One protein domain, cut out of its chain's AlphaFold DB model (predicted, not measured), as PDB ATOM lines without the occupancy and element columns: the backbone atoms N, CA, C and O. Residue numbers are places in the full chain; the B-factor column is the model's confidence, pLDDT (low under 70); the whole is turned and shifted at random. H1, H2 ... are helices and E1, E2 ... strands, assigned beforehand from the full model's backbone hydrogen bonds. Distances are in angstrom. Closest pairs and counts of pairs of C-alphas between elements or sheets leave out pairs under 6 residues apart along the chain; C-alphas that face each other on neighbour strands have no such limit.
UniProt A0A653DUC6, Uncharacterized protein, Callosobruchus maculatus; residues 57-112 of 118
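This is residues 57 to 112 of the 118 residues of an uncharacterized protein of Callosobruchus maculatus (UniProt A0A653DUC6). With little regular structure, this is an elongated body that has a small two-stranded hairpin, E1 and E2, toward one end and one helix, H1, at the other. A long loop, residues 72 to 94, folds back beside the hairpin before it reaches H1. The printed part has 56 residues, with the order E1, E2, H1; the sheet E1 - E2 is antiparallel, and the class is mixed, with only 18 residues in named elements. It is compact, with a radius of gyration of the C-alphas of 11.2 A, and spans 33 by 20 by 17 A.

E1, residues 62 to 65, and E2, residues 68 to 71, form a hairpin with a tight link, antiparallel at 147 degrees. N 63 and O 70 are within hydrogen-bond range at 2.8 A, as are N 65 and O 68 at 2.9 A. H1, residues 95 to 104, is apart from E1, and every O i to N i+4 pair in it is within hydrogen-bond range.

E1 begins at C-alpha 62, (145.747, 140.332, 112.826); it and E2 each measure 9.9 A. H1, 14.6 A long, ends at C-alpha 104, (141.878, 140.804, 132.974).

The C-alphas farthest apart, of Lys 66 and Arg 104, are 32.8 A apart. The printed part has no cut; the link E2 to H1 is long. Residues 81 to 91 and 110 to 112 have pLDDT under 70.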
ATOM      1  N   LYS A  57     150.228 145.493 128.067       92.50
ATOM      2  CA  LYS A  57     150.185 145.675 126.614       92.50
ATOM      3  C   LYS A  57     149.126 144.746 126.007       92.50
ATOM      4  O   LYS A  57     149.261 143.533 126.175       92.50
ATOM      5  N   PRO A  58     148.121 145.263 125.274       90.94
ATOM      6  CA  PRO A  58     147.165 144.398 124.596       90.94
ATOM      7  C   PRO A  58     147.855 143.597 123.482       90.94
ATOM      8  O   PRO A  58     148.885 144.034 122.946       90.94
ATOM      9  N   PRO A  59     147.288 142.450 123.081       89.75
ATOM     10  CA  PRO A  59     147.732 141.756 121.881       89.75
ATOM     11  C   PRO A  59     147.565 142.650 120.639       89.75
ATOM     12  O   PRO A  59     146.886 143.680 120.661       89.75
ATOM     13  N   ARG A  60     148.190 142.273 119.520       89.06
ATOM     14  CA  ARG A  60     147.922 142.923 118.228       89.06
ATOM     15  C   ARG A  60     146.864 142.137 117.472       89.06
ATOM     16  O   ARG A  60     146.948 140.917 117.389       89.06
ATOM     17  N   CYS A  61     145.896 142.849 116.906       86.31
ATOM     18  CA  CYS A  61     144.906 142.265 116.017       86.31
ATOM     19  C   CYS A  61     145.521 141.983 114.647       86.31
ATOM     20  O   CYS A  61     146.108 142.873 114.023       86.31
ATOM     21  N   ILE A  62     145.368 140.749 114.173       87.19
ATOM     22  CA  ILE A  62     145.747 140.332 112.826       87.19
ATOM     23  C   ILE A  62     144.473 140.034 112.039       87.19
ATOM     24  O   ILE A  62     143.710 139.128 112.372       87.19
ATOM     25  N   CYS A  63     144.287 140.778 110.961       82.94
ATOM     26  CA  CYS A  63     143.211 140.624 109.998       82.94
ATOM     27  C   CYS A  63     143.718 139.867 108.770       82.94
ATOM     28  O   CYS A  63     144.884 140.000 108.393       82.94
ATOM     29  N   THR A  64     142.854 139.092 108.115       80.31
ATOM     30  CA  THR A  64     143.186 138.449 106.836       80.31
ATOM     31  C   THR A  64     142.303 139.015 105.734       80.31
ATOM     32  O   THR A  64     141.097 138.799 105.752       80.31
ATOM     33  N   ASP A  65     142.902 139.703 104.760       77.69
ATOM     34  CA  ASP A  65     142.218 140.208 103.565       77.69
ATOM     35  C   ASP A  65     142.803 139.551 102.314       77.69
ATOM     36  O   ASP A  65     144.009 139.628 102.069       77.69
ATOM     37  N   LYS A  66     141.966 138.871 101.522       76.56
ATOM     38  CA  LYS A  66     142.368 138.200 100.266       76.56
ATOM     39  C   LYS A  66     143.638 137.336 100.410       76.56
ATOM     40  O   LYS A  66     144.505 137.325  99.539       76.56
ATOM     41  N   GLY A  67     143.766 136.632 101.539       77.12
ATOM     42  CA  GLY A  67     144.913 135.769 101.856       77.12
ATOM     43  C   GLY A  67     146.164 136.491 102.378       77.12
ATOM     44  O   GLY A  67     147.167 135.832 102.651       77.12
ATOM     45  N   LYS A  68     146.133 137.817 102.550       81.94
ATOM     46  CA  LYS A  68     147.215 138.605 103.156       81.94
ATOM     47  C   LYS A  68     146.898 138.930 104.609       81.94
ATOM     48  O   LYS A  68     145.782 139.323 104.929       81.94
ATOM     49  N   LYS A  69     147.907 138.813 105.474       85.44
ATOM     50  CA  LYS A  69     147.815 139.221 106.879       85.44
ATOM     51  C   LYS A  69     148.086 140.717 107.008       85.44
ATOM     52  O   LYS A  69     149.101 141.201 106.510       85.44
ATOM     53  N   ILE A  70     147.194 141.419 107.691       85.12
ATOM     54  CA  ILE A  70     147.295 142.839 108.019       85.12
ATOM     55  C   ILE A  70     147.293 142.944 109.539       85.12
ATOM     56  O   ILE A  70     146.342 142.520 110.188       85.12
ATOM     57  N   THR A  71     148.363 143.487 110.108       87.94
ATOM     58  CA  THR A  71     148.445 143.738 111.549       87.94
ATOM     59  C   THR A  71     147.938 145.143 111.828       87.94
ATOM     60  O   THR A  71     148.466 146.100 111.262       87.94
ATOM     61  N   LEU A  72     146.936 145.267 112.694       85.31
ATOM     62  CA  LEU A  72     146.401 146.564 113.085       85.31
ATOM     63  C   LEU A  72     147.283 147.256 114.137       85.31
ATOM     64  O   LEU A  72     148.166 146.656 114.772       85.31
ATOM     65  N   ASP A  73     147.022 148.549 114.322       86.06
ATOM     66  CA  ASP A  73     147.626 149.334 115.392       86.06
ATOM     67  C   ASP A  73     147.215 148.789 116.774       86.06
ATOM     68  O   ASP A  73     146.215 148.089 116.944       86.06
ATOM     69  N   LEU A  74     148.028 149.077 117.790       87.94
ATOM     70  CA  LEU A  74     147.841 148.523 119.128       87.94
ATOM     71  C   LEU A  74     146.496 148.968 119.739       87.94
ATOM     72  O   LEU A  74     146.226 150.165 119.863       87.94
ATOM     73  N   GLY A  75     145.667 148.007 120.157       81.69
ATOM     74  CA  GLY A  75     144.322 148.266 120.689       81.69
ATOM     75  C   GLY A  75     143.214 148.390 119.646       81.69
ATOM     76  O   GLY A  75     142.063 148.608 120.020       81.69
ATOM     77  N   GLU A  76     143.530 148.289 118.355       83.31
ATOM     78  CA  GLU A  76     142.521 148.026 117.331       83.31
ATOM     79  C   GLU A  76     142.112 146.555 117.401       83.31
ATOM     80  O   GLU A  76     142.971 145.674 117.475       83.31
ATOM     81  N   THR A  77     140.812 146.288 117.328       79.75
ATOM     82  CA  THR A  77     140.268 144.920 117.271       79.75
ATOM     83  C   THR A  77     139.275 144.726 116.134       79.75
ATOM     84  O   THR A  77     138.692 143.654 116.010       79.75
ATOM     85  N   ASP A  78     139.047 145.764 115.328       77.94
ATOM     86  CA  ASP A  78     138.025 145.772 114.295       77.94
ATOM     87  C   ASP A  78     138.649 145.698 112.899       77.94
ATOM     88  O   ASP A  78     139.161 146.688 112.367       77.94
ATOM     89  N   CYS A  79     138.571 144.519 112.280       76.94
ATOM     90  CA  CYS A  79     139.020 144.345 110.903       76.94
ATOM     91  C   CYS A  79     138.030 144.901 109.872       76.94
ATOM     92  O   CYS A  79     138.408 145.033 108.708       76.94
ATOM     93  N   SER A  80     136.795 145.251 110.247       70.81
ATOM     94  CA  SER A  80     135.790 145.754 109.299       70.81
ATOM     95  C   SER A  80     136.165 147.123 108.720       70.81
ATOM     96  O   SER A  80     135.965 147.365 107.532       70.81
ATOM     97  N   SER A  81     136.825 147.971 109.516       64.06
ATOM     98  CA  SER A  81     137.398 149.252 109.076       64.06
ATOM     99  C   SER A  81     138.471 149.107 107.986       64.06
ATOM    100  O   SER A  81     138.719 150.036 107.217       64.06
ATOM    101  N   THR A  82     139.113 147.937 107.915       57.91
ATOM    102  CA  THR A  82     140.266 147.666 107.048       57.91
ATOM    103  C   THR A  82     139.903 146.766 105.860       57.91
ATOM    104  O   THR A  82     140.544 146.837 104.811       57.91
ATOM    105  N   ILE A  83     138.866 145.931 105.986       58.94
ATOM    106  CA  ILE A  83     138.441 144.970 104.963       58.94
ATOM    107  C   ILE A  83     137.169 145.482 104.277       58.94
ATOM    108  O   ILE A  83     136.064 145.361 104.796       58.94
ATOM    109  N   HIS A  84     137.306 145.994 103.052       52.94
ATOM    110  CA  HIS A  84     136.207 146.582 102.268       52.94
ATOM    111  C   HIS A  84     135.065 145.622 101.869       52.94
ATOM    112  O   HIS A  84     134.089 146.071 101.269       52.94
ATOM    113  N   HIS A  85     135.169 144.315 102.135       44.28
ATOM    114  CA  HIS A  85     134.330 143.316 101.460       44.28
ATOM    115  C   HIS A  85     133.603 142.305 102.345       44.28
ATOM    116  O   HIS A  85     132.816 141.540 101.793       44.28
ATOM    117  N   ASP A  86     133.787 142.287 103.669       42.78
ATOM    118  CA  ASP A  86     133.106 141.274 104.476       42.78
ATOM    119  C   ASP A  86     132.750 141.756 105.889       42.78
ATOM    120  O   ASP A  86     133.608 141.946 106.752       42.78
ATOM    121  N   LYS A  87     131.445 141.930 106.135       45.06
ATOM    122  CA  LYS A  87     130.880 142.286 107.449       45.06
ATOM    123  C   LYS A  87     131.010 141.154 108.481       45.06
ATOM    124  O   LYS A  87     130.640 141.341 109.634       45.06
ATOM    125  N   SER A  88     131.527 139.987 108.090       43.88
ATOM    126  CA  SER A  88     131.835 138.881 109.006       43.88
ATOM    127  C   SER A  88     133.194 139.025 109.721       43.88
ATOM    128  O   SER A  88     133.485 138.266 110.648       43.88
ATOM    129  N   GLY A  89     134.001 140.031 109.351       47.31
ATOM    130  CA  GLY A  89     135.373 140.288 109.815       47.31
ATOM    131  C   GLY A  89     135.544 140.836 111.240       47.31
ATOM    132  O   GLY A  89     136.501 141.554 111.497       47.31
ATOM    133  N   LEU A  90     134.668 140.514 112.192       53.31
ATOM    134  CA  LEU A  90     134.835 140.943 113.594       53.31
ATOM    135  C   LEU A  90     135.929 140.168 114.353       53.31
ATOM    136  O   LEU A  90     136.241 140.492 115.498       53.31
ATOM    137  N   PHE A  91     136.498 139.116 113.760       59.31
ATOM    138  CA  PHE A  91     137.360 138.179 114.477       59.31
ATOM    139  C   PHE A  91     138.835 138.440 114.192       59.31
ATOM    140  O   PHE A  91     139.492 137.780 113.394       59.31
ATOM    141  N   CYS A  92     139.319 139.455 114.890       73.12
ATOM    142  CA  CYS A  92     140.703 139.644 115.270       73.12
ATOM    143  C   CYS A  92     141.378 138.325 115.721       73.12
ATOM    144  O   CYS A  92     140.936 137.699 116.688       73.12
ATOM    145  N   GLU A  93     142.482 137.937 115.072       80.44
ATOM    146  CA  GLU A  93     143.350 136.838 115.522       80.44
ATOM    147  C   GLU A  93     144.620 137.367 116.229       80.44
ATOM    148  O   GLU A  93     145.116 138.435 115.854       80.44
ATOM    149  N   PRO A  94     145.196 136.623 117.198       81.25
ATOM    150  CA  PRO A  94     144.676 135.381 117.771       81.25
ATOM    151  C   PRO A  94     143.563 135.640 118.792       81.25
ATOM    152  O   PRO A  94     143.735 136.394 119.750       81.25
ATOM    153  N   ARG A  95     142.420 134.974 118.622       82.12
ATOM    154  CA  ARG A  95     141.249 135.213 119.482       82.12
ATOM    155  C   ARG A  95     141.480 134.842 120.951       82.12
ATOM    156  O   ARG A  95     140.971 135.519 121.837       82.12
ATOM    157  N   ALA A  96     142.267 133.796 121.202       87.50
ATOM    158  CA  ALA A  96     142.556 133.319 122.555       87.50
ATOM    159  C   ALA A  96     143.270 134.380 123.409       87.50
ATOM    160  O   ALA A  96     142.853 134.626 124.539       87.50
ATOM    161  N   ASP A  97     144.280 135.053 122.850       88.88
ATOM    162  CA  ASP A  97     145.053 136.075 123.564       88.88
ATOM    163  C   ASP A  97     144.172 137.279 123.916       88.88
ATOM    164  O   ASP A  97     144.270 137.836 125.009       88.88
ATOM    165  N   TRP A  98     143.269 137.659 123.010       86.69
ATOM    166  CA  TRP A  98     142.309 138.735 123.248       86.69
ATOM    167  C   TRP A  98     141.248 138.365 124.278       86.69
ATOM    168  O   TRP A  98     140.959 139.166 125.167       86.69
ATOM    169  N   ASP A  99     140.699 137.153 124.213       87.50
ATOM    170  CA  ASP A  99     139.758 136.659 125.219       87.50
ATOM    171  C   ASP A  99     140.412 136.607 126.609       87.50
ATOM    172  O   ASP A  99     139.770 136.909 127.617       87.50
ATOM    173  N   GLU A 100     141.692 136.242 126.685       91.50
ATOM    174  CA  GLU A 100     142.452 136.244 127.930       91.50
ATOM    175  C   GLU A 100     142.727 137.666 128.436       91.50
ATOM    176  O   GLU A 100     142.495 137.960 129.614       91.50
ATOM    177  N   TYR A 101     143.137 138.566 127.543       91.00
ATOM    178  CA  TYR A 101     143.342 139.976 127.857       91.00
ATOM    179  C   TYR A 101     142.054 140.622 128.388       91.00
ATOM    180  O   TYR A 101     142.069 141.238 129.451       91.00
ATOM    181  N   PHE A 102     140.906 140.411 127.739       89.56
ATOM    182  CA  PHE A 102     139.627 140.983 128.180       89.56
ATOM    183  C   PHE A 102     139.093 140.393 129.486       89.56
ATOM    184  O   PHE A 102     138.328 141.064 130.178       89.56
ATOM    185  N   LYS A 103     139.496 139.177 129.875       92.25
ATOM    186  CA  LYS A 103     139.190 138.661 131.222       92.25
ATOM    187  C   LYS A 103     139.888 139.478 132.309       92.25
ATOM    188  O   LYS A 103     139.301 139.684 133.368       92.25
ATOM    189  N   ARG A 104     141.121 139.934 132.056       93.50
ATOM    190  CA  ARG A 104     141.878 140.804 132.974       93.50
ATOM    191  C   ARG A 104     141.480 142.275 132.853       93.50
ATOM    192  O   ARG A 104     141.476 142.981 133.856       93.50
ATOM    193  N   HIS A 105     141.086 142.705 131.654       91.19
ATOM    194  CA  HIS A 105     140.762 144.093 131.307       91.19
ATOM    195  C   HIS A 105     139.351 144.217 130.712       91.19
ATOM    196  O   HIS A 105     139.194 144.581 129.545       91.19
ATOM    197  N   PRO A 106     138.283 143.924 131.479       90.19
ATOM    198  CA  PRO A 106     136.921 143.870 130.941       90.19
ATOM    199  C   PRO A 106     136.428 145.215 130.390       90.19
ATOM    200  O   PRO A 106     135.659 145.243 129.435       90.19
ATOM    201  N   HIS A 107     136.919 146.331 130.939       86.69
ATOM    202  CA  HIS A 107     136.602 147.688 130.488       86.69
ATOM    203  C   HIS A 107     137.186 148.031 129.102       86.69
ATOM    204  O   HIS A 107     136.787 149.026 128.504       86.69
ATOM    205  N   ARG A 108     138.125 147.225 128.581       85.31
ATOM    206  CA  ARG A 108     138.726 147.401 127.247       85.31
ATOM    207  C   ARG A 108     137.928 146.741 126.130       85.31
ATOM    208  O   ARG A 108     138.240 146.946 124.958       85.31
ATOM    209  N   ARG A 109     136.927 145.926 126.461       81.94
ATOM    210  CA  ARG A 109     136.129 145.228 125.458       81.94
ATOM    211  C   ARG A 109     135.191 146.218 124.772       81.94
ATOM    212  O   ARG A 109     134.305 146.772 125.414       81.94
ATOM    213  N   LEU A 110     135.357 146.399 123.463       69.94
ATOM    214  CA  LEU A 110     134.394 147.145 122.658       69.94
ATOM    215  C   LEU A 110     133.063 146.384 122.660       69.94
ATOM    216  O   LEU A 110     132.967 145.270 122.140       69.94
ATOM    217  N   ILE A 111     132.039 146.972 123.276       63.19
ATOM    218  CA  ILE A 111     130.659 146.536 123.091       63.19
ATOM    219  C   ILE A 111     130.206 147.215 121.805       63.19
ATOM    220  O   ILE A 111     129.920 148.407 121.803       63.19
ATOM    221  N   VAL A 112     130.212 146.479 120.694       58.00
ATOM    222  CA  VAL A 112     129.558 146.957 119.476       58.00
ATOM    223  C   VAL A 112     128.063 146.913 119.767       58.00
ATOM    224  O   VAL A 112     127.466 145.835 119.791       58.00
TER     225      VAL A 112